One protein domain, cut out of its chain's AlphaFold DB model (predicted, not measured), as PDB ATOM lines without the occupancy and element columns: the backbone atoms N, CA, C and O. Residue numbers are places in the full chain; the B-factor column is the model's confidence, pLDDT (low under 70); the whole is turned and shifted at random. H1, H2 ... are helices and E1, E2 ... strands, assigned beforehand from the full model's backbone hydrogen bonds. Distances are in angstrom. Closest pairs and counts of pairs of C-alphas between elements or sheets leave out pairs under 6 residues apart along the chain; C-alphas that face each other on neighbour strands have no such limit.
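Overview. This is residues 40 to 60 and 75 to 217 of the 327 residues of an uncharacterized protein of Neisseriales bacterium (UniProt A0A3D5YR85). A strongly twisted sheet of eight strands, E2, E3, E5, E6, E7, E9, E10 and E11, partly faces a small sheet, E1, E4 and E8, in a loose sandwich of two sheets whose strands cross at 68 degrees. Two short helices pack on different parts of the large sheet, H1 on E2 and H2 over E5. The 164 printed residues hold two named helices and eleven named strands, in the order E1 E2 H1 E3 E4 E5 E6 H2 E7 E8 E9 E10 E11, and the class is mostly strand. The large sheet branches at E10, the small one runs E1, E4, E8, and the neighbour pairs of both are antiparallel. The whole is compact, with a radius of gyration of the C-alphas of 16.4 A and spans of 51 by 40 by 28 A.

Along the chain. In the large sheet, E10 is residues 199 to 206, 22.3 A long, E2 75 to 82, 21.4 A, E3 111 to 117, 18.7 A, E9 193 to 195, E11 211 to 217, E6 149 to 155, E5 138 to 143 and E7 177 to 183. E1 is residues 45 to 50, from C-alpha 45 at (-29.003, 44.988, -47.813), E4 119 to 124 and E8 188 to 190. H1 is residues 96 to 102 and H2 160 to 169, 14.2 A. E11 ends at C-alpha 217, (-32.610, 25.911, -49.829).

Arrangement. On one side of E10 lies E3, with N 114 and O 204 at 2.9 A; on the other side lie E9, with N 201 and O 193 at 2.9 A, and E11, with N 213 and O 205 at 2.8 A. E9, E10 and E11 form a meander, each strand the antiparallel neighbour of the one before. E2 pairs with E3, N 80 and O 113 at 2.9 A. E6 lies on one side of E11 and E10 on the other side, with N 214 and O 151 at 2.9 A; E5 and E6 are a hairpin, with N 150 and O 142 at 2.8 A; and E5 and E7 are antiparallel neighbours, with N 141 and O 179 at 2.8 A. In the small sheet, N 47 and O 121 are 3.0 A apart, N 190 and O 122 2.8 A. The closest C-alphas of E4 and E10, Ala 119 and Tyr 200, are 5.1 A apart. H1 stands up from the large sheet over E2, at a height of 4.8 A; the C-alphas of Ala 80 and Gly 100 are their closest, 4.0 A. H2 lies only just over E5, with 3 C-alphas falling on it, 8.3 A over the sheet and along the strands, at 8 degrees to E5 on the local plane; Tyr 140 and Phe 167 have their closest C-alphas, 7.4 A. In H1 and H2 every O i to N i+4 pair is within hydrogen-bond range.

Size, cuts and confidence. The C-alphas farthest apart, those of Asn 87 and Ser 133, are 51.9 A apart. Residues 61 to 74 are not printed, and C-alphas 60 and 75 are 10.8 A apart across the cut. The links E2 to H1 and E4 to E5 are long. Mean pLDDT of the printed part is 95.0, and no printed residue is under 70.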
ATOM      1  N   ASN A  40     -22.880  40.730 -35.566       93.00
ATOM      2  CA  ASN A  40     -22.529  41.467 -36.765       93.00
ATOM      3  C   ASN A  40     -23.178  40.802 -37.974       93.00
ATOM      4  O   ASN A  40     -22.958  39.614 -38.238       93.00
ATOM      5  N   LEU A  41     -23.987  41.574 -38.696       94.56
ATOM      6  CA  LEU A  41     -24.712  41.105 -39.870       94.56
ATOM      7  C   LEU A  41     -23.738  40.669 -40.964       94.56
ATOM      8  O   LEU A  41     -22.731  41.323 -41.223       94.56
ATOM      9  N   GLN A  42     -24.063  39.556 -41.608       96.38
ATOM     10  CA  GLN A  42     -23.289  38.966 -42.697       96.38
ATOM     11  C   GLN A  42     -24.002  39.114 -44.049       96.38
ATOM     12  O   GLN A  42     -23.537  38.568 -45.042       96.38
ATOM     13  N   PHE A  43     -25.102  39.866 -44.111       95.25
ATOM     14  CA  PHE A  43     -25.746  40.329 -45.344       95.25
ATOM     15  C   PHE A  43     -25.564  41.848 -45.491       95.25
ATOM     16  O   PHE A  43     -25.170  42.522 -44.541       95.25
ATOM     17  N   ASN A  44     -25.819  42.384 -46.684       95.19
ATOM     18  CA  ASN A  44     -25.448  43.758 -47.043       95.19
ATOM     19  C   ASN A  44     -26.645  44.699 -47.186       95.19
ATOM     20  O   ASN A  44     -26.545  45.870 -46.832       95.19
ATOM     21  N   GLU A  45     -27.777  44.200 -47.680       94.44
ATOM     22  CA  GLU A  45     -29.003  44.988 -47.813       94.44
ATOM     23  C   GLU A  45     -30.185  44.236 -47.227       94.44
ATOM     24  O   GLU A  45     -30.218  43.003 -47.188       94.44
ATOM     25  N   GLN A  46     -31.187  45.002 -46.816       93.69
ATOM     26  CA  GLN A  46     -32.454  44.468 -46.361       93.69
ATOM     27  C   GLN A  46     -33.606  45.396 -46.729       93.69
ATOM     28  O   GLN A  46     -33.451  46.617 -46.710       93.69
ATOM     29  N   ILE A  47     -34.779  44.816 -46.969       94.25
ATOM     30  CA  ILE A  47     -36.038  45.547 -47.122       94.25
ATOM     31  C   ILE A  47     -37.004  45.012 -46.076       94.25
ATOM     32  O   ILE A  47     -37.381  43.845 -46.103       94.25
ATOM     33  N   PHE A  48     -37.371  45.856 -45.113       93.75
ATOM     34  CA  PHE A  48     -38.392  45.509 -44.130       93.75
ATOM     35  C   PHE A  48     -39.776  45.645 -44.767       93.75
ATOM     36  O   PHE A  48     -40.093  46.703 -45.306       93.75
ATOM     37  N   ILE A  49     -40.578  44.583 -44.698       95.44
ATOM     38  CA  ILE A  49     -41.894  44.513 -45.340       95.44
ATOM     39  C   ILE A  49     -42.970  44.994 -44.363       95.44
ATOM     40  O   ILE A  49     -43.694  45.936 -44.673       95.44
ATOM     41  N   SER A  50     -43.069  44.385 -43.180       95.69
ATOM     42  CA  SER A  50     -44.024  44.780 -42.138       95.69
ATOM     43  C   SER A  50     -43.662  44.209 -40.766       95.69
ATOM     44  O   SER A  50     -42.858  43.285 -40.635       95.69
ATOM     45  N   SER A  51     -44.266  44.765 -39.716       95.81
ATOM     46  CA  SER A  51     -44.277  44.114 -38.404       95.81
ATOM     47  C   SER A  51     -45.135  42.837 -38.435       95.81
ATOM     48  O   SER A  51     -46.072  42.756 -39.233       95.81
ATOM     49  N   PRO A  52     -44.859  41.842 -37.569       93.31
ATOM     50  CA  PRO A  52     -45.603  40.581 -37.549       93.31
ATOM     51  C   PRO A  52     -47.129  40.766 -37.516       93.31
ATOM     52  O   PRO A  52     -47.653  41.513 -36.686       93.31
ATOM     53  N   GLY A  53     -47.834  40.091 -38.432       92.06
ATOM     54  CA  GLY A  53     -49.297  40.136 -38.556       92.06
ATOM     55  C   GLY A  53     -49.865  41.444 -39.118       92.06
ATOM     56  O   GLY A  53     -51.081  41.612 -39.158       92.06
ATOM     57  N   GLN A  54     -49.015  42.385 -39.538       95.81
ATOM     58  CA  GLN A  54     -49.439  43.645 -40.143       95.81
ATOM     59  C   GLN A  54     -49.330  43.594 -41.665       95.81
ATOM     60  O   GLN A  54     -48.455  42.930 -42.227       95.81
ATOM     61  N   MET A  55     -50.194  44.360 -42.332       95.19
ATOM     62  CA  MET A  55     -50.124  44.544 -43.780       95.19
ATOM     63  C   MET A  55     -48.764  45.133 -44.215       95.19
ATOM     64  O   MET A  55     -48.142  45.871 -43.441       95.19
ATOM     65  N   PRO A  56     -48.300  44.858 -45.451       95.12
ATOM     66  CA  PRO A  56     -47.077  45.451 -45.989       95.12
ATOM     67  C   PRO A  56     -47.037  46.978 -45.832       95.12
ATOM     68  O   PRO A  56     -48.029  47.664 -46.069       95.12
ATOM     69  N   GLY A  57     -45.884  47.506 -45.424       94.62
ATOM     70  CA  GLY A  57     -45.650  48.927 -45.160       94.62
ATOM     71  C   GLY A  57     -45.993  49.386 -43.739       94.62
ATOM     72  O   GLY A  57     -45.618  50.493 -43.357       94.62
ATOM     73  N   VAL A  58     -46.655  48.554 -42.927       95.81
ATOM     74  CA  VAL A  58     -47.022  48.913 -41.549       95.81
ATOM     75  C   VAL A  58     -45.975  48.416 -40.557       95.81
ATOM     76  O   VAL A  58     -45.621  47.237 -40.523       95.81
ATOM     77  N   SER A  59     -45.499  49.335 -39.715       95.50
ATOM     78  CA  SER A  59     -44.623  49.051 -38.576       95.50
ATOM     79  C   SER A  59     -45.343  49.388 -37.276       95.50
ATOM     80  O   SER A  59     -45.893  50.482 -37.144       95.50
ATOM     81  N   THR A  60     -45.318  48.474 -36.313       95.88
ATOM     82  CA  THR A  60     -45.803  48.714 -34.952       95.88
ATOM     83  C   THR A  60     -44.634  48.965 -34.014       95.88
ATOM     84  O   THR A  60     -43.522  48.482 -34.236       95.88
ATOM     85  N   SER A  75     -39.852  40.892 -35.376       95.06
ATOM     86  CA  SER A  75     -40.254  39.503 -35.588       95.06
ATOM     87  C   SER A  75     -40.921  38.917 -34.349       95.06
ATOM     88  O   SER A  75     -40.877  39.517 -33.276       95.06
ATOM     89  N   THR A  76     -41.515  37.736 -34.476       95.00
ATOM     90  CA  THR A  76     -41.742  36.840 -33.335       95.00
ATOM     91  C   THR A  76     -40.994  35.533 -33.582       95.00
ATOM     92  O   THR A  76     -40.848  35.108 -34.723       95.00
ATOM     93  N   ALA A  77     -40.463  34.906 -32.537       94.31
ATOM     94  CA  ALA A  77     -39.601  33.736 -32.671       94.31
ATOM     95  C   ALA A  77     -40.023  32.619 -31.719       94.31
ATOM     96  O   ALA A  77     -40.225  32.868 -30.531       94.31
ATOM     97  N   ILE A  78     -40.101  31.391 -32.230       96.44
ATOM     98  CA  ILE A  78     -40.205  30.174 -31.418       96.44
ATOM     99  C   ILE A  78     -38.842  29.496 -31.461       96.44
ATOM    100  O   ILE A  78     -38.330  29.221 -32.544       96.44
ATOM    101  N   ASN A  79     -38.237  29.258 -30.297       96.31
ATOM    102  CA  ASN A  79     -36.878  28.734 -30.193       96.31
ATOM    103  C   ASN A  79     -36.871  27.371 -29.509       96.31
ATOM    104  O   ASN A  79     -37.477  27.216 -28.453       96.31
ATOM    105  N   ALA A  80     -36.088  26.437 -30.035       97.75
ATOM    106  CA  ALA A  80     -35.815  25.158 -29.393       97.75
ATOM    107  C   ALA A  80     -34.356  24.734 -29.603       97.75
ATOM    108  O   ALA A  80     -33.723  25.126 -30.582       97.75
ATOM    109  N   MET A  81     -33.806  23.936 -28.689       97.75
ATOM    110  CA  MET A  81     -32.506  23.283 -28.895       97.75
ATOM    111  C   MET A  81     -32.659  21.962 -29.652       97.75
ATOM    112  O   MET A  81     -33.614  21.224 -29.421       97.75
ATOM    113  N   TYR A  82     -31.695  21.653 -30.520       97.62
ATOM    114  CA  TYR A  82     -31.643  20.411 -31.288       97.62
ATOM    115  C   TYR A  82     -30.198  19.891 -31.464       97.62
ATOM    116  O   TYR A  82     -29.322  20.665 -31.846       97.62
ATOM    117  N   PRO A  83     -29.933  18.587 -31.266       96.56
ATOM    118  CA  PRO A  83     -30.778  17.673 -30.506       96.56
ATOM    119  C   PRO A  83     -30.911  18.155 -29.051       96.56
ATOM    120  O   PRO A  83     -30.023  18.821 -28.517       96.56
ATOM    121  N   PHE A  84     -32.039  17.843 -28.411       95.94
ATOM    122  CA  PHE A  84     -32.249  18.129 -26.993       95.94
ATOM    123  C   PHE A  84     -32.117  16.848 -26.172       95.94
ATOM    124  O   PHE A  84     -32.862  15.892 -26.371       95.94
ATOM    125  N   GLU A  85     -31.194  16.864 -25.215       92.88
ATOM    126  CA  GLU A  85     -30.946  15.753 -24.300       92.88
ATOM    127  C   GLU A  85     -31.201  16.205 -22.859       92.88
ATOM    128  O   GLU A  85     -30.390  16.919 -22.261       92.88
ATOM    129  N   SER A  86     -32.318  15.758 -22.281       90.00
ATOM    130  CA  SER A  86     -32.734  16.112 -20.914       90.00
ATOM    131  C   SER A  86     -31.824  15.552 -19.816       90.00
ATOM    132  O   SER A  86     -31.861  16.040 -18.695       90.00
ATOM    133  N   ASN A  87     -30.988  14.561 -20.130       91.31
ATOM    134  CA  ASN A  87     -29.989  13.998 -19.213       91.31
ATOM    135  C   ASN A  87     -28.547  14.366 -19.609       91.31
ATOM    136  O   ASN A  87     -27.599  13.828 -19.039       91.31
ATOM    137  N   GLY A  88     -28.380  15.236 -20.608       91.44
ATOM    138  CA  GLY A  88     -27.086  15.625 -21.159       91.44
ATOM    139  C   GLY A  88     -26.783  17.108 -20.917       91.44
ATOM    140  O   GLY A  88     -27.050  17.621 -19.824       91.44
ATOM    141  N   PRO A  89     -26.253  17.840 -21.916       90.75
ATOM    142  CA  PRO A  89     -25.844  19.239 -21.755       90.75
ATOM    143  C   PRO A  89     -26.992  20.196 -21.391       90.75
ATOM    144  O   PRO A  89     -26.732  21.321 -20.966       90.75
ATOM    145  N   TYR A  90     -28.253  19.763 -21.521       95.12
ATOM    146  CA  TYR A  90     -29.439  20.557 -21.203       95.12
ATOM    147  C   TYR A  90     -30.218  20.082 -19.974       95.12
ATOM    148  O   TYR A  90     -31.358  20.501 -19.792       95.12
ATOM    149  N   ALA A  91     -29.609  19.287 -19.088       94.62
ATOM    150  CA  ALA A  91     -30.278  18.760 -17.892       94.62
ATOM    151  C   ALA A  91     -30.848  19.828 -16.936       94.62
ATOM    152  O   ALA A  91     -31.752  19.547 -16.154       94.62
ATOM    153  N   ALA A  92     -30.356  21.069 -17.010       94.81
ATOM    154  CA  ALA A  92     -30.879  22.194 -16.234       94.81
ATOM    155  C   ALA A  92     -32.210  22.764 -16.768       94.81
ATOM    156  O   ALA A  92     -32.796  23.639 -16.130       94.81
ATOM    157  N   TYR A  93     -32.681  22.313 -17.934       95.06
ATOM    158  CA  TYR A  93     -33.862  22.855 -18.599       95.06
ATOM    159  C   TYR A  93     -34.964  21.797 -18.718       95.06
ATOM    160  O   TYR A  93     -34.694  20.665 -19.114       95.06
ATOM    161  N   PRO A  94     -36.231  22.158 -18.449       94.38
ATOM    162  CA  PRO A  94     -37.338  21.203 -18.477       94.38
ATOM    163  C   PRO A  94     -37.744  20.763 -19.893       94.38
ATOM    164  O   PRO A  94     -38.459  19.778 -20.037       94.38
ATOM    165  N   SER A  95     -37.335  21.491 -20.939       95.94
ATOM    166  CA  SER A  95     -37.669  21.172 -22.331       95.94
ATOM    167  C   SER A  95     -36.706  21.820 -23.328       95.94
ATOM    168  O   SER A  95     -35.993  22.776 -22.997       95.94
ATOM    169  N   ALA A  96     -36.748  21.346 -24.580       96.75
ATOM    170  CA  ALA A  96     -36.021  21.931 -25.707       96.75
ATOM    171  C   ALA A  96     -36.326  23.422 -25.887       96.75
ATOM    172  O   ALA A  96     -35.419  24.206 -26.161       96.75
ATOM    173  N   TYR A  97     -37.580  23.818 -25.671       97.06
ATOM    174  CA  TYR A  97     -38.046  25.198 -25.765       97.06
ATOM    175  C   TYR A  97     -37.539  26.077 -24.622       97.06
ATOM    176  O   TYR A  97     -37.100  27.208 -24.832       97.06
ATOM    177  N   ALA A  98     -37.540  25.553 -23.391       94.81
ATOM    178  CA  ALA A  98     -36.989  26.277 -22.250       94.81
ATOM    179  C   ALA A  98     -35.488  26.546 -22.444       94.81
ATOM    180  O   ALA A  98     -35.040  27.679 -22.258       94.81
ATOM    181  N   ALA A  99     -34.733  25.540 -22.896       95.25
ATOM    182  CA  ALA A  99     -33.331  25.713 -23.269       95.25
ATOM    183  C   ALA A  99     -33.179  26.695 -24.446       95.25
ATOM    184  O   ALA A  99     -32.362  27.612 -24.382       95.25
ATOM    185  N   GLY A 100     -34.009  26.568 -25.485       94.75
ATOM    186  CA  GLY A 100     -33.978  27.418 -26.677       94.75
ATOM    187  C   GLY A 100     -34.138  28.909 -26.370       94.75
ATOM    188  O   GLY A 100     -33.487  29.741 -27.005       94.75
ATOM    189  N   ASN A 101     -34.932  29.263 -25.360       91.94
ATOM    190  CA  ASN A 101     -35.141  30.658 -24.971       91.94
ATOM    191  C   ASN A 101     -34.088  31.211 -23.995       91.94
ATOM    192  O   ASN A 101     -33.910  32.425 -23.936       91.94
ATOM    193  N   LEU A 102     -33.394  30.356 -23.237       90.12
ATOM    194  CA  LEU A 102     -32.501  30.787 -22.149       90.12
ATOM    195  C   LEU A 102     -31.011  30.592 -22.449       90.12
ATOM    196  O   LEU A 102     -30.178  31.311 -21.905       90.12
ATOM    197  N   VAL A 103     -30.657  29.638 -23.308       90.56
ATOM    198  CA  VAL A 103     -29.266  29.383 -23.692       90.56
ATOM    199  C   VAL A 103     -28.824  30.445 -24.691       90.56
ATOM    200  O   VAL A 103     -29.373  30.544 -25.791       90.56
ATOM    201  N   THR A 104     -27.820  31.241 -24.330       86.81
ATOM    202  CA  THR A 104     -27.260  32.259 -25.229       86.81
ATOM    203  C   THR A 104     -26.518  31.597 -26.385       86.81
ATOM    204  O   THR A 104     -26.929  31.760 -27.531       86.81
ATOM    205  N   THR A 105     -25.509  30.778 -26.084       92.19
ATOM    206  CA  THR A 105     -24.712  30.055 -27.082       92.19
ATOM    207  C   THR A 105     -24.959  28.550 -26.947       92.19
ATOM    208  O   THR A 105     -24.747  28.009 -25.860       92.19
ATOM    209  N   PRO A 106     -25.433  27.872 -28.007       95.38
ATOM    210  CA  PRO A 106     -25.558  26.417 -28.062       95.38
ATOM    211  C   PRO A 106     -24.301  25.676 -27.605       95.38
ATOM    212  O   PRO A 106     -23.179  26.141 -27.798       95.38
ATOM    213  N   VAL A 107     -24.485  24.490 -27.029       95.81
ATOM    214  CA  VAL A 107     -23.361  23.628 -26.652       95.81
ATOM    215  C   VAL A 107     -22.814  22.958 -27.916       95.81
ATOM    216  O   VAL A 107     -23.553  22.732 -28.874       95.81
ATOM    217  N   ALA A 108     -21.518  22.651 -27.943       97.31
ATOM    218  CA  ALA A 108     -20.897  21.923 -29.048       97.31
ATOM    219  C   ALA A 108     -21.686  20.646 -29.405       97.31
ATOM    220  O   ALA A 108     -22.065  19.884 -28.520       97.31
ATOM    221  N   GLY A 109     -21.931  20.422 -30.699       97.44
ATOM    222  CA  GLY A 109     -22.714  19.285 -31.199       97.44
ATOM    223  C   GLY A 109     -24.228  19.522 -31.221       97.44
ATOM    224  O   GLY A 109     -24.984  18.619 -31.569       97.44
ATOM    225  N   THR A 110     -24.677  20.729 -30.874       97.75
ATOM    226  CA  THR A 110     -26.092  21.121 -30.857       97.75
ATOM    227  C   THR A 110     -26.283  22.465 -31.554       97.75
ATOM    228  O   THR A 110     -25.337  23.229 -31.757       97.75
ATOM    229  N   VAL A 111     -27.523  22.766 -31.913       98.00
ATOM    230  CA  VAL A 111     -27.942  24.038 -32.488       98.00
ATOM    231  C   VAL A 111     -29.196  24.551 -31.799       98.00
ATOM    232  O   VAL A 111     -29.991  23.783 -31.260       98.00
ATOM    233  N   LYS A 112     -29.402  25.867 -31.847       97.62
ATOM    234  CA  LYS A 112     -30.727  26.447 -31.621       97.62
ATOM    235  C   LYS A 112     -31.447  26.517 -32.955       97.62
ATOM    236  O   LYS A 112     -30.939  27.138 -33.885       97.62
ATOM    237  N   VAL A 113     -32.617  25.907 -33.021       97.81
ATOM    238  CA  VAL A 113     -33.541  26.003 -34.143       97.81
ATOM    239  C   VAL A 113     -34.560  27.083 -33.813       97.81
ATOM    240  O   VAL A 113     -35.108  27.105 -32.708       97.81
ATOM    241  N   THR A 114     -34.807  27.979 -34.762       96.88
ATOM    242  CA  THR A 114     -35.776  29.057 -34.593       96.88
ATOM    243  C   THR A 114     -36.692  29.135 -35.805       96.88
ATOM    244  O   THR A 114     -36.211  29.332 -36.917       96.88
ATOM    245  N   VAL A 115     -38.002  29.060 -35.571       96.25
ATOM    246  CA  VAL A 115     -39.026  29.509 -36.527       96.25
ATOM    247  C   VAL A 115     -39.236  30.994 -36.265       96.25
ATOM    248  O   VAL A 115     -39.669  31.381 -35.174       96.25
ATOM    249  N   ASN A 116     -38.830  31.835 -37.213       96.06
ATOM    250  CA  ASN A 116     -38.794  33.284 -37.038       96.06
ATOM    251  C   ASN A 116     -39.797  33.960 -37.967       96.06
ATOM    252  O   ASN A 116     -39.552  34.113 -39.164       96.06
ATOM    253  N   TYR A 117     -40.897  34.429 -37.393       95.62
ATOM    254  CA  TYR A 117     -41.929  35.163 -38.104       95.62
ATOM    255  C   TYR A 117     -41.456  36.579 -38.405       95.62
ATOM    256  O   TYR A 117     -41.554  37.475 -37.561       95.62
ATOM    257  N   LYS A 118     -40.878  36.777 -39.586       94.88
ATOM    258  CA  LYS A 118     -40.129  37.981 -39.935       94.88
ATOM    259  C   LYS A 118     -40.360  38.352 -41.395       94.88
ATOM    260  O   LYS A 118     -39.943  37.639 -42.302       94.88
ATOM    261  N   ALA A 119     -40.957  39.519 -41.611       94.94
ATOM    262  CA  ALA A 119     -41.258  40.035 -42.939       94.94
ATOM    263  C   ALA A 119     -40.117  40.941 -43.428       94.94
ATOM    264  O   ALA A 119     -40.131  42.162 -43.246       94.94
ATOM    265  N   GLN A 120     -39.070  40.334 -43.986       94.62
ATOM    266  CA  GLN A 120     -37.906  41.071 -44.471       94.62
ATOM    267  C   GLN A 120     -37.186  40.322 -45.589       94.62
ATOM    268  O   GLN A 120     -36.757  39.192 -45.372       94.62
ATOM    269  N   ASP A 121     -36.946  40.985 -46.718       95.75
ATOM    270  CA  ASP A 121     -35.985  40.505 -47.714       95.75
ATOM    271  C   ASP A 121     -34.562  40.836 -47.266       95.75
ATOM    272  O   ASP A 121     -34.303  41.913 -46.718       95.75
ATOM    273  N   MET A 122     -33.628  39.921 -47.516       96.44
ATOM    274  CA  MET A 122     -32.206  40.089 -47.205       96.44
ATOM    275  C   MET A 122     -31.359  39.771 -48.432       96.44
ATOM    276  O   MET A 122     -31.603  38.784 -49.123       96.44
ATOM    277  N   LYS A 123     -30.333  40.583 -48.693       96.25
ATOM    278  CA  LYS A 123     -29.420  40.388 -49.822       96.25
ATOM    279  C   LYS A 123     -27.979  40.226 -49.357       96.25
ATOM    280  O   LYS A 123     -27.426  41.079 -48.661       96.25
ATOM    281  N   TRP A 124     -27.346  39.161 -49.834       96.75
ATOM    282  CA  TRP A 124     -25.913  38.923 -49.747       96.75
ATOM    283  C   TRP A 124     -25.279  39.296 -51.078       96.75
ATOM    284  O   TRP A 124     -25.497  38.617 -52.083       96.75
ATOM    285  N   TRP A 125     -24.462  40.344 -51.082       95.94
ATOM    286  CA  TRP A 125     -23.706  40.717 -52.273       95.94
ATOM    287  C   TRP A 125     -22.675  39.652 -52.655       95.94
ATOM    288  O   TRP A 125     -22.080  39.002 -51.786       95.94
ATOM    289  N   ALA A 126     -22.406  39.498 -53.946       95.06
ATOM    290  CA  ALA A 126     -21.265  38.716 -54.413       95.06
ATOM    291  C   ALA A 126     -19.935  39.472 -54.240       95.06
ATOM    292  O   ALA A 126     -18.907  38.854 -53.949       95.06
ATOM    293  N   TYR A 127     -19.963  40.802 -54.366       94.44
ATOM    294  CA  TYR A 127     -18.785  41.670 -54.388       94.44
ATOM    295  C   TYR A 127     -18.898  42.808 -53.364       94.44
ATOM    296  O   TYR A 127     -19.989  43.299 -53.094       94.44
ATOM    297  N   GLU A 128     -17.765  43.260 -52.814       89.69
ATOM    298  CA  GLU A 128     -17.704  44.337 -51.803       89.69
ATOM    299  C   GLU A 128     -18.293  45.668 -52.290       89.69
ATOM    300  O   GLU A 128     -18.756  46.468 -51.483       89.69
ATOM    301  N   SER A 129     -18.294  45.900 -53.602       79.94
ATOM    302  CA  SER A 129     -18.800  47.125 -54.215       79.94
ATOM    303  C   SER A 129     -20.320  47.128 -54.433       79.94
ATOM    304  O   SER A 129     -20.849  48.141 -54.875       79.94
ATOM    305  N   GLY A 130     -21.014  46.008 -54.186       72.00
ATOM    306  CA  GLY A 130     -22.435  45.838 -54.522       72.00
ATOM    307  C   GLY A 130     -22.725  45.761 -56.030       72.00
ATOM    308  O   GLY A 130     -23.882  45.713 -56.435       72.00
ATOM    309  N   TYR A 131     -21.687  45.739 -56.877       73.06
ATOM    310  CA  TYR A 131     -21.790  45.587 -58.333       73.06
ATOM    311  C   TYR A 131     -21.388  44.177 -58.789       73.06
ATOM    312  O   TYR A 131     -20.926  43.358 -58.004       73.06
ATOM    313  N   SER A 132     -21.495  43.892 -60.091       75.69
ATOM    314  CA  SER A 132     -21.155  42.593 -60.699       75.69
ATOM    315  C   SER A 132     -19.649  42.297 -60.824       75.69
ATOM    316  O   SER A 132     -19.267  41.307 -61.449       75.69
ATOM    317  N   SER A 133     -18.777  43.142 -60.263       77.06
ATOM    318  CA  SER A 133     -17.320  42.985 -60.335       77.06
ATOM    319  C   SER A 133     -16.609  43.585 -59.118       77.06
ATOM    320  O   SER A 133     -17.132  44.473 -58.442       77.06
ATOM    321  N   GLY A 134     -15.393  43.105 -58.841       86.06
ATOM    322  CA  GLY A 134     -14.551  43.577 -57.741       86.06
ATOM    323  C   GLY A 134     -14.055  42.444 -56.846       86.06
ATOM    324  O   GLY A 134     -14.006  41.279 -57.248       86.06
ATOM    325  N   LYS A 135     -13.688  42.785 -55.610       92.44
ATOM    326  CA  LYS A 135     -13.307  41.801 -54.596       92.44
ATOM    327  C   LYS A 135     -14.545  41.046 -54.119       92.44
ATOM    328  O   LYS A 135     -15.538  41.661 -53.737       92.44
ATOM    329  N   LYS A 136     -14.488  39.715 -54.161       94.69
ATOM    330  CA  LYS A 136     -15.595  38.864 -53.722       94.69
ATOM    331  C   LYS A 136     -15.670  38.777 -52.203       94.69
ATOM    332  O   LYS A 136     -14.644  38.727 -51.525       94.69
ATOM    333  N   ILE A 137     -16.894  38.690 -51.694       95.44
ATOM    334  CA  ILE A 137     -17.165  38.505 -50.269       95.44
ATOM    335  C   ILE A 137     -17.232  37.006 -49.971       95.44
ATOM    336  O   ILE A 137     -17.936  36.261 -50.655       95.44
ATOM    337  N   ALA A 138     -16.505  36.561 -48.947       96.94
ATOM    338  CA  ALA A 138     -16.601  35.193 -48.452       96.94
ATOM    339  C   ALA A 138     -17.962  34.961 -47.780       96.94
ATOM    340  O   ALA A 138     -18.378  35.730 -46.915       96.94
ATOM    341  N   ARG A 139     -18.646  33.886 -48.171       97.88
ATOM    342  CA  ARG A 139     -19.906  33.416 -47.589       97.88
ATOM    343  C   ARG A 139     -19.717  32.053 -46.948       97.88
ATOM    344  O   ARG A 139     -18.870  31.269 -47.372       97.88
ATOM    345  N   TYR A 140     -20.530  31.778 -45.942       98.62
ATOM    346  CA  TYR A 140     -20.436  30.569 -45.142       98.62
ATOM    347  C   TYR A 140     -21.799  29.906 -45.095       98.62
ATOM    348  O   TYR A 140     -22.804  30.559 -44.799       98.62
ATOM    349  N   PHE A 141     -21.815  28.618 -45.395       98.81
ATOM    350  CA  PHE A 141     -23.009  27.802 -45.432       98.81
ATOM    351  C   PHE A 141     -22.859  26.608 -44.504       98.81
ATOM    352  O   PHE A 141     -21.764  26.066 -44.329       98.81
ATOM    353  N   ILE A 142     -23.985  26.185 -43.948       98.81
ATOM    354  CA  ILE A 142     -24.125  24.885 -43.301       98.81
ATOM    355  C   ILE A 142     -25.225  24.104 -44.007       98.81
ATOM    356  O   ILE A 142     -26.129  24.690 -44.605       98.81
ATOM    357  N   THR A 143     -25.135  22.782 -43.998       98.75
ATOM    358  CA  THR A 143     -26.165  21.906 -44.562       98.75
ATOM    359  C   THR A 143     -26.484  20.817 -43.561       98.75
ATOM    360  O   THR A 143     -25.565  20.189 -43.033       98.75
ATOM    361  N   ASP A 144     -27.770  20.649 -43.264       98.50
ATOM    362  CA  ASP A 144     -28.242  19.629 -42.332       98.50
ATOM    363  C   ASP A 144     -28.225  18.224 -42.976       98.50
ATOM    364  O   ASP A 144     -28.037  18.102 -44.193       98.50
ATOM    365  N   PRO A 145     -28.412  17.141 -42.199       97.75
ATOM    366  CA  PRO A 145     -28.383  15.773 -42.720       97.75
ATOM    367  C   PRO A 145     -29.476  15.472 -43.754       97.75
ATOM    368  O   PRO A 145     -29.405  14.456 -44.442       97.75
ATOM    369  N   TYR A 146     -30.488  16.336 -43.861       97.38
ATOM    370  CA  TYR A 146     -31.614  16.198 -44.780       97.38
ATOM    371  C   TYR A 146     -31.412  16.998 -46.077       97.38
ATOM    372  O   TYR A 146     -32.239  16.930 -46.986       97.38
ATOM    373  N   GLY A 147     -30.295  17.727 -46.191       97.56
ATOM    374  CA  GLY A 147     -29.931  18.508 -47.369       97.56
ATOM    375  C   GLY A 147     -30.458  19.943 -47.364       97.56
ATOM    376  O   GLY A 147     -30.323  20.629 -48.376       97.56
ATOM    377  N   ASN A 148     -31.035  20.429 -46.260       98.12
ATOM    378  CA  ASN A 148     -31.414  21.836 -46.142       98.12
ATOM    379  C   ASN A 148     -30.158  22.683 -45.971       98.12
ATOM    380  O   ASN A 148     -29.348  22.436 -45.076       98.12
ATOM    381  N   GLN A 149     -29.998  23.694 -46.821       98.25
ATOM    382  CA  GLN A 149     -28.840  24.579 -46.780       98.25
ATOM    383  C   GLN A 149     -29.204  25.902 -46.116       98.25
ATOM    384  O   GLN A 149     -30.250  26.488 -46.400       98.25
ATOM    385  N   TYR A 150     -28.293  26.403 -45.288       98.69
ATOM    386  CA  TYR A 150     -28.439  27.655 -44.565       98.69
ATOM    387  C   TYR A 150     -27.239  28.565 -44.835       98.69
ATOM    388  O   TYR A 150     -26.098  28.110 -44.788       98.69
ATOM    389  N   ILE A 151     -27.484  29.852 -45.092       98.69
ATOM    390  CA  ILE A 151     -26.455  30.880 -45.299       98.69
ATOM    391  C   ILE A 151     -26.274  31.718 -44.034       98.69
ATOM    392  O   ILE A 151     -27.253  32.092 -43.388       98.69
ATOM    393  N   MET A 152     -25.027  32.033 -43.676       98.56
ATOM    394  CA  MET A 152     -24.726  32.826 -42.484       98.56
ATOM    395  C   MET A 152     -25.363  34.219 -42.574       98.56
ATOM    396  O   MET A 152     -25.131  34.985 -43.509       98.56
ATOM    397  N   HIS A 153     -26.164  34.526 -41.564       95.75
ATOM    398  CA  HIS A 153     -26.921  35.755 -41.366       95.75
ATOM    399  C   HIS A 153     -26.197  36.734 -40.452       95.75
ATOM    400  O   HIS A 153     -26.158  37.928 -40.734       95.75
ATOM    401  N   ALA A 154     -25.644  36.231 -39.354       95.75
ATOM    402  CA  ALA A 154     -24.959  37.033 -38.356       95.75
ATOM    403  C   ALA A 154     -23.896  36.189 -37.649       95.75
ATOM    404  O   ALA A 154     -24.051  34.973 -37.543       95.75
ATOM    405  N   SER A 155     -22.854  36.838 -37.143       96.56
ATOM    406  CA  SER A 155     -21.820  36.214 -36.313       96.56
ATOM    407  C   SER A 155     -21.597  37.039 -35.048       96.56
ATOM    408  O   SER A 155     -21.736  38.263 -35.079       96.56
ATOM    409  N   GLY A 156     -21.227  36.392 -33.943       92.88
ATOM    410  CA  GLY A 156     -20.678  37.087 -32.772       92.88
ATOM    411  C   GLY A 156     -19.382  37.855 -33.083       92.88
ATOM    412  O   GLY A 156     -18.999  38.756 -32.349       92.88
ATOM    413  N   GLU A 157     -18.745  37.555 -34.215       94.69
ATOM    414  CA  GLU A 157     -17.488  38.143 -34.671       94.69
ATOM    415  C   GLU A 157     -17.693  39.243 -35.722       94.69
ATOM    416  O   GLU A 157     -18.670  39.222 -36.469       94.69
ATOM    417  N   SER A 158     -16.772  40.210 -35.804       91.25
ATOM    418  CA  SER A 158     -16.927  41.416 -36.645       91.25
ATOM    419  C   SER A 158     -15.958  41.524 -37.826       91.25
ATOM    420  O   SER A 158     -16.187  42.323 -38.731       91.25
ATOM    421  N   THR A 159     -14.880  40.735 -37.858       94.00
ATOM    422  CA  THR A 159     -13.866  40.815 -38.924       94.00
ATOM    423  C   THR A 159     -13.889  39.562 -39.797       94.00
ATOM    424  O   THR A 159     -14.137  38.478 -39.273       94.00
ATOM    425  N   PRO A 160     -13.543  39.633 -41.097       93.69
ATOM    426  CA  PRO A 160     -13.532  38.448 -41.957       93.69
ATOM    427  C   PRO A 160     -12.697  37.281 -41.408       93.69
ATOM    428  O   PRO A 160     -13.113  36.129 -41.498       93.69
ATOM    429  N   ALA A 161     -11.540  37.575 -40.804       96.50
ATOM    430  CA  ALA A 161     -10.664  36.562 -40.222       96.50
ATOM    431  C   ALA A 161     -11.247  35.950 -38.941       96.50
ATOM    432  O   ALA A 161     -11.110  34.750 -38.713       96.50
ATOM    433  N   THR A 162     -11.897  36.749 -38.088       97.44
ATOM    434  CA  THR A 162     -12.522  36.217 -36.871       97.44
ATOM    435  C   THR A 162     -13.814  35.464 -37.173       97.44
ATOM    436  O   THR A 162     -14.006  34.389 -36.614       97.44
ATOM    437  N   VAL A 163     -14.610  35.922 -38.142       97.81
ATOM    438  CA  VAL A 163     -15.782  35.196 -38.658       97.81
ATOM    439  C   VAL A 163     -15.378  33.841 -39.244       97.81
ATOM    440  O   VAL A 163     -16.014  32.839 -38.929       97.81
ATOM    441  N   LEU A 164     -14.298  33.769 -40.037       98.06
ATOM    442  CA  LEU A 164     -13.782  32.489 -40.543       98.06
ATOM    443  C   LEU A 164     -13.410  31.544 -39.393       98.06
ATOM    444  O   LEU A 164     -13.832  30.392 -39.388       98.06
ATOM    445  N   ARG A 165     -12.674  32.034 -38.388       98.25
ATOM    446  CA  ARG A 165     -12.299  31.216 -37.226       98.25
ATOM    447  C   ARG A 165     -13.513  30.732 -36.433       98.25
ATOM    448  O   ARG A 165     -13.518  29.580 -36.017       98.25
ATOM    449  N   ALA A 166     -14.529  31.574 -36.236       97.81
ATOM    450  CA  ALA A 166     -15.772  31.178 -35.572       97.81
ATOM    451  C   ALA A 166     -16.545  30.131 -36.387       97.81
ATOM    452  O   ALA A 166     -17.050  29.157 -35.839       97.81
ATOM    453  N   PHE A 167     -16.599  30.285 -37.711       98.56
ATOM    454  CA  PHE A 167     -17.186  29.281 -38.595       98.56
ATOM    455  C   PHE A 167     -16.452  27.934 -38.506       98.56
ATOM    456  O   PHE A 167     -17.070  26.869 -38.417       98.56
ATOM    457  N   GLU A 168     -15.121  27.957 -38.506       98.31
ATOM    458  CA  GLU A 168     -14.289  26.759 -38.403       98.31
ATOM    459  C   GLU A 168     -14.385  26.098 -37.022       98.31
ATOM    460  O   GLU A 168     -14.433  24.867 -36.955       98.31
ATOM    461  N   SER A 169     -14.499  26.881 -35.943       98.12
ATOM    462  CA  SER A 169     -14.599  26.377 -34.566       98.12
ATOM    463  C   SER A 169     -15.987  25.856 -34.186       98.12
ATOM    464  O   SER A 169     -16.091  25.056 -33.257       98.12
ATOM    465  N   ALA A 170     -17.043  26.265 -34.898       98.25
ATOM    466  CA  ALA A 170     -18.398  25.776 -34.668       98.25
ATOM    467  C   ALA A 170     -18.468  24.243 -34.767       98.25
ATOM    468  O   ALA A 170     -18.103  23.654 -35.793       98.25
ATOM    469  N   VAL A 171     -18.979  23.603 -33.714       98.38
ATOM    470  CA  VAL A 171     -19.206  22.158 -33.651       98.38
ATOM    471  C   VAL A 171     -20.692  21.912 -33.880       98.38
ATOM    472  O   VAL A 171     -21.514  22.141 -32.993       98.38
ATOM    473  N   LEU A 172     -21.029  21.471 -35.089       98.50
ATOM    474  CA  LEU A 172     -22.402  21.173 -35.497       98.50
ATOM    475  C   LEU A 172     -22.829  19.763 -35.046       98.50
ATOM    476  O   LEU A 172     -21.965  18.932 -34.754       98.50
ATOM    477  N   PRO A 173     -24.142  19.465 -35.011       98.12
ATOM    478  CA  PRO A 173     -24.635  18.118 -34.766       98.12
ATOM    479  C   PRO A 173     -24.145  17.117 -35.816       98.12
ATOM    480  O   PRO A 173     -23.767  17.475 -36.934       98.12
ATOM    481  N   THR A 174     -24.200  15.833 -35.472       97.38
ATOM    482  CA  THR A 174     -23.816  14.740 -36.373       97.38
ATOM    483  C   THR A 174     -24.543  14.827 -37.718       97.38
ATOM    484  O   THR A 174     -25.749  15.061 -37.775       97.38
ATOM    485  N   GLY A 175     -23.799  14.614 -38.806       97.62
ATOM    486  CA  GLY A 175     -24.312  14.612 -40.179       97.62
ATOM    487  C   GLY A 175     -24.416  15.996 -40.829       97.62
ATOM    488  O   GLY A 175     -24.600  16.072 -42.040       97.62
ATOM    489  N   TRP A 176     -24.253  17.080 -40.066       98.56
ATOM    490  CA  TRP A 176     -24.171  18.421 -40.637       98.56
ATOM    491  C   TRP A 176     -22.826  18.643 -41.325       98.56
ATOM    492  O   TRP A 176     -21.787  18.133 -40.899       98.56
ATOM    493  N   THR A 177     -22.831  19.470 -42.364       98.56
ATOM    494  CA  THR A 177     -21.621  19.846 -43.100       98.56
ATOM    495  C   THR A 177     -21.452  21.359 -43.152       98.56
ATOM    496  O   THR A 177     -22.419  22.118 -43.064       98.56
ATOM    497  N   LYS A 178     -20.196  21.797 -43.278       98.75
ATOM    498  CA  LYS A 178     -19.791  23.198 -43.411       98.75
ATOM    499  C   LYS A 178     -19.228  23.432 -44.807       98.75
ATOM    500  O   LYS A 178     -18.394  22.658 -45.268       98.75
ATOM    501  N   GLN A 179     -19.637  24.521 -45.449       98.50
ATOM    502  CA  GLN A 179     -19.083  24.968 -46.722       98.50
ATOM    503  C   GLN A 179     -18.712  26.453 -46.639       98.50
ATOM    504  O   GLN A 179     -19.572  27.326 -46.531       98.50
ATOM    505  N   GLY A 180     -17.418  26.749 -46.692       95.12
ATOM    506  CA  GLY A 180     -16.914  28.114 -46.628       95.12
ATOM    507  C   GLY A 180     -15.384  28.161 -46.629       95.12
ATOM    508  O   GLY A 180     -14.766  27.193 -46.190       95.12
ATOM    509  N   PRO A 181     -14.766  29.254 -47.108       96.62
ATOM    510  CA  PRO A 181     -15.410  30.393 -47.760       96.62
ATOM    511  C   PRO A 181     -15.953  30.028 -49.154       96.62
ATOM    512  O   PRO A 181     -15.268  29.431 -49.980       96.62
ATOM    513  N   VAL A 182     -17.199  30.411 -49.427       97.56
ATOM    514  CA  VAL A 182     -17.848  30.329 -50.740       97.56
ATOM    515  C   VAL A 182     -17.926  31.729 -51.320       97.56
ATOM    516  O   VAL A 182     -18.326  32.668 -50.638       97.56
ATOM    517  N   TYR A 183     -17.596  31.873 -52.595       96.62
ATOM    518  CA  TYR A 183     -17.684  33.150 -53.286       96.62
ATOM    519  C   TYR A 183     -18.803  33.108 -54.315       96.62
ATOM    520  O   TYR A 183     -18.711  32.383 -55.308       96.62
ATOM    521  N   LEU A 184     -19.853  33.896 -54.085       95.31
ATOM    522  CA  LEU A 184     -21.012  33.918 -54.968       95.31
ATOM    523  C   LEU A 184     -20.622  34.387 -56.383       95.31
ATOM    524  O   LEU A 184     -19.654  35.130 -56.590       95.31
ATOM    525  N   THR A 185     -21.359  33.911 -57.381       92.44
ATOM    526  CA  THR A 185     -21.240  34.365 -58.775       92.44
ATOM    527  C   THR A 185     -22.159  35.549 -59.070       92.44
ATOM    528  O   THR A 185     -21.835  36.358 -59.935       92.44
ATOM    529  N   ALA A 186     -23.252  35.672 -58.317       93.38
ATOM    530  CA  ALA A 186     -24.207  36.770 -58.336       93.38
ATOM    531  C   ALA A 186     -24.769  36.985 -56.923       93.38
ATOM    532  O   ALA A 186     -24.640  36.110 -56.062       93.38
ATOM    533  N   ASP A 187     -25.379  38.143 -56.688       95.19
ATOM    534  CA  ASP A 187     -26.037  38.435 -55.417       95.19
ATOM    535  C   ASP A 187     -27.100  37.381 -55.099       95.19
ATOM    536  O   ASP A 187     -27.841  36.931 -55.975       95.19
ATOM    537  N   LYS A 188     -27.193  37.007 -53.824       95.44
ATOM    538  CA  LYS A 188     -28.243  36.119 -53.334       95.44
ATOM    539  C   LYS A 188     -29.265  36.945 -52.573       95.44
ATOM    540  O   LYS A 188     -28.925  37.556 -51.562       95.44
ATOM    541  N   ILE A 189     -30.503  36.936 -53.049       95.69
ATOM    542  CA  ILE A 189     -31.650  37.492 -52.335       95.69
ATOM    543  C   ILE A 189     -32.359  36.332 -51.650       95.69
ATOM    544  O   ILE A 189     -32.583  35.286 -52.261       95.69
ATOM    545  N   LEU A 190     -32.659  36.510 -50.373       96.62
ATOM    546  CA  LEU A 190     -33.512  35.625 -49.613       96.62
ATOM    547  C   LEU A 190     -34.809  36.366 -49.298       96.62
ATOM    548  O   LEU A 190     -34.770  37.476 -48.764       96.62
ATOM    549  N   THR A 191     -35.914  35.711 -49.630       95.31
ATOM    550  CA  THR A 191     -37.283  36.168 -49.398       95.31
ATOM    551  C   THR A 191     -37.949  35.182 -48.443       95.31
ATOM    552  O   THR A 191     -37.703  33.976 -48.574       95.31
ATOM    553  N   PRO A 192     -38.739  35.658 -47.466       96.00
ATOM    554  CA  PRO A 192     -39.376  34.784 -46.490       96.00
ATOM    555  C   PRO A 192     -40.430  33.902 -47.147       96.00
ATOM    556  O   PRO A 192     -41.075  34.306 -48.117       96.00
ATOM    557  N   SER A 193     -40.652  32.732 -46.557       95.75
ATOM    558  CA  SER A 193     -41.848  31.938 -46.832       95.75
ATOM    559  C   SER A 193     -43.086  32.721 -46.413       95.75
ATOM    560  O   SER A 193     -43.034  33.504 -45.464       95.75
ATOM    561  N   VAL A 194     -44.198  32.531 -47.120       94.69
ATOM    562  CA  VAL A 194     -45.435  33.289 -46.894       94.69
ATOM    563  C   VAL A 194     -46.613  32.379 -46.580       94.69
ATOM    564  O   VAL A 194     -46.708  31.256 -47.070       94.69
ATOM    565  N   ALA A 195     -47.533  32.886 -45.769       92.56
ATOM    566  CA  ALA A 195     -48.843  32.297 -45.541       92.56
ATOM    567  C   ALA A 195     -49.916  33.400 -45.430       92.56
ATOM    568  O   ALA A 195     -49.586  34.571 -45.184       92.56
ATOM    569  N   PRO A 196     -51.207  33.058 -45.612       89.56
ATOM    570  CA  PRO A 196     -52.311  33.998 -45.444       89.56
ATOM    571  C   PRO A 196     -52.271  34.743 -44.102       89.56
ATOM    572  O   PRO A 196     -51.779  34.231 -43.101       89.56
ATOM    573  N   GLY A 197     -52.819  35.962 -44.077       88.75
ATOM    574  CA  GLY A 197     -52.840  36.795 -42.865       88.75
ATOM    575  C   GLY A 197     -51.547  37.577 -42.607       88.75
ATOM    576  O   GLY A 197     -51.268  37.925 -41.463       88.75
ATOM    577  N   TYR A 198     -50.769  37.866 -43.658       92.25
ATOM    578  CA  TYR A 198     -49.493  38.594 -43.574       92.25
ATOM    579  C   TYR A 198     -48.467  37.895 -42.673       92.25
ATOM    580  O   TYR A 198     -47.762  38.527 -41.881       92.25
ATOM    581  N   ILE A 199     -48.409  36.569 -42.792       93.38
ATOM    582  CA  ILE A 199     -47.470  35.733 -42.058       93.38
ATOM    583  C   ILE A 199     -46.276  35.463 -42.970       93.38
ATOM    584  O   ILE A 199     -46.431  34.992 -44.094       93.38
ATOM    585  N   TYR A 200     -45.091  35.782 -42.463       95.94
ATOM    586  CA  TYR A 200     -43.816  35.627 -43.151       95.94
ATOM    587  C   TYR A 200     -42.883  34.847 -42.251       95.94
ATOM    588  O   TYR A 200     -42.847  35.141 -41.058       95.94
ATOM    589  N   GLU A 201     -42.118  33.910 -42.791       95.75
ATOM    590  CA  GLU A 201     -41.302  33.015 -41.981       95.75
ATOM    591  C   GLU A 201     -39.903  32.801 -42.551       95.75
ATOM    592  O   GLU A 201     -39.674  32.806 -43.764       95.75
ATOM    593  N   TYR A 202     -38.969  32.621 -41.623       96.69
ATOM    594  CA  TYR A 202     -37.678  32.027 -41.886       96.69
ATOM    595  C   TYR A 202     -37.303  30.991 -40.835       96.69
ATOM    596  O   TYR A 202     -37.268  31.310 -39.643       96.69
ATOM    597  N   ASN A 203     -36.823  29.839 -41.300       96.69
ATOM    598  CA  ASN A 203     -36.113  28.885 -40.459       96.69
ATOM    599  C   ASN A 203     -34.676  29.371 -40.217       96.69
ATOM    600  O   ASN A 203     -33.927  29.654 -41.162       96.69
ATOM    601  N   LEU A 204     -34.272  29.463 -38.950       96.69
ATOM    602  CA  LEU A 204     -32.926  29.855 -38.541       96.69
ATOM    603  C   LEU A 204     -32.255  28.765 -37.713       96.69
ATOM    604  O   LEU A 204     -32.895  28.036 -36.956       96.69
ATOM    605  N   ILE A 205     -30.929  28.736 -37.813       97.75
ATOM    606  CA  ILE A 205     -30.044  27.890 -37.017       97.75
ATOM    607  C   ILE A 205     -29.012  28.779 -36.330       97.75
ATOM    608  O   ILE A 205     -28.405  29.618 -36.991       97.75
ATOM    609  N   ARG A 206     -28.788  28.599 -35.026       96.88
ATOM    610  CA  ARG A 206     -27.632  29.155 -34.301       96.88
ATOM    611  C   ARG A 206     -26.714  28.018 -33.873       96.88
ATOM    612  O   ARG A 206     -27.210  27.024 -33.351       96.88
ATOM    613  N   ASP A 207     -25.411  28.175 -34.073       97.56
ATOM    614  CA  ASP A 207     -24.399  27.163 -33.750       97.56
ATOM    615  C   ASP A 207     -23.650  27.446 -32.434       97.56
ATOM    616  O   ASP A 207     -23.902  28.438 -31.746       97.56
ATOM    617  N   SER A 208     -22.708  26.565 -32.086       97.00
ATOM    618  CA  SER A 208     -21.916  26.647 -30.854       97.00
ATOM    619  C   SER A 208     -20.832  27.734 -30.843       97.00
ATOM    620  O   SER A 208     -20.149  27.888 -29.834       97.00
ATOM    621  N   ALA A 209     -20.630  28.455 -31.948       96.50
ATOM    622  CA  ALA A 209     -19.699  29.581 -32.055       96.50
ATOM    623  C   ALA A 209     -20.438  30.921 -32.209       96.50
ATOM    624  O   ALA A 209     -19.852  31.925 -32.606       96.50
ATOM    625  N   ASP A 210     -21.733  30.932 -31.884       94.44
ATOM    626  CA  ASP A 210     -22.606  32.093 -31.995       94.44
ATOM    627  C   ASP A 210     -22.740  32.658 -33.424       94.44
ATOM    628  O   ASP A 210     -22.940  33.858 -33.648       94.44
ATOM    629  N   ASN A 211     -22.678  31.787 -34.429       97.25
ATOM    630  CA  ASN A 211     -23.114  32.138 -35.772       97.25
ATOM    631  C   ASN A 211     -24.586  31.779 -35.938       97.25
ATOM    632  O   ASN A 211     -25.071  30.775 -35.423       97.25
ATOM    633  N   THR A 212     -25.320  32.616 -36.664       97.06
ATOM    634  CA  THR A 212     -26.712  32.375 -37.046       97.06
ATOM    635  C   THR A 212     -26.823  32.272 -38.550       97.06
ATOM    636  O   THR A 212     -26.187  33.045 -39.264       97.06
ATOM    637  N   TYR A 213     -27.672  31.371 -39.026       98.44
ATOM    638  CA  TYR A 213     -27.879  31.073 -40.432       98.44
ATOM    639  C   TYR A 213     -29.367  31.093 -40.758       98.44
ATOM    640  O   TYR A 213     -30.174  30.648 -39.947       98.44
ATOM    641  N   HIS A 214     -29.717  31.586 -41.941       97.94
ATOM    642  CA  HIS A 214     -31.063  31.501 -42.506       97.94
ATOM    643  C   HIS A 214     -31.132  30.338 -43.490       97.94
ATOM    644  O   HIS A 214     -30.229  30.202 -44.319       97.94
ATOM    645  N   GLN A 215     -32.197  29.537 -43.445       97.62
ATOM    646  CA  GLN A 215     -32.439  28.532 -44.477       97.62
ATOM    647  C   GLN A 215     -32.599  29.229 -45.823       97.62
ATOM    648  O   GLN A 215     -33.302  30.230 -45.942       97.62
ATOM    649  N   CYS A 216     -31.913  28.715 -46.835       96.19
ATOM    650  CA  CYS A 216     -31.909  29.296 -48.169       96.19
ATOM    651  C   CYS A 216     -32.058  28.272 -49.298       96.19
ATOM    652  O   CYS A 216     -32.006  28.662 -50.467       96.19
ATOM    653  N   ALA A 217     -32.180  26.990 -48.952       95.56
ATOM    654  CA  ALA A 217     -32.610  25.911 -49.829       95.56
ATOM    655  C   ALA A 217     -33.208  24.769 -48.991       95.56
ATOM    656  O   ALA A 217     -32.770  24.523 -47.862       95.56
TER     657      ALA A 217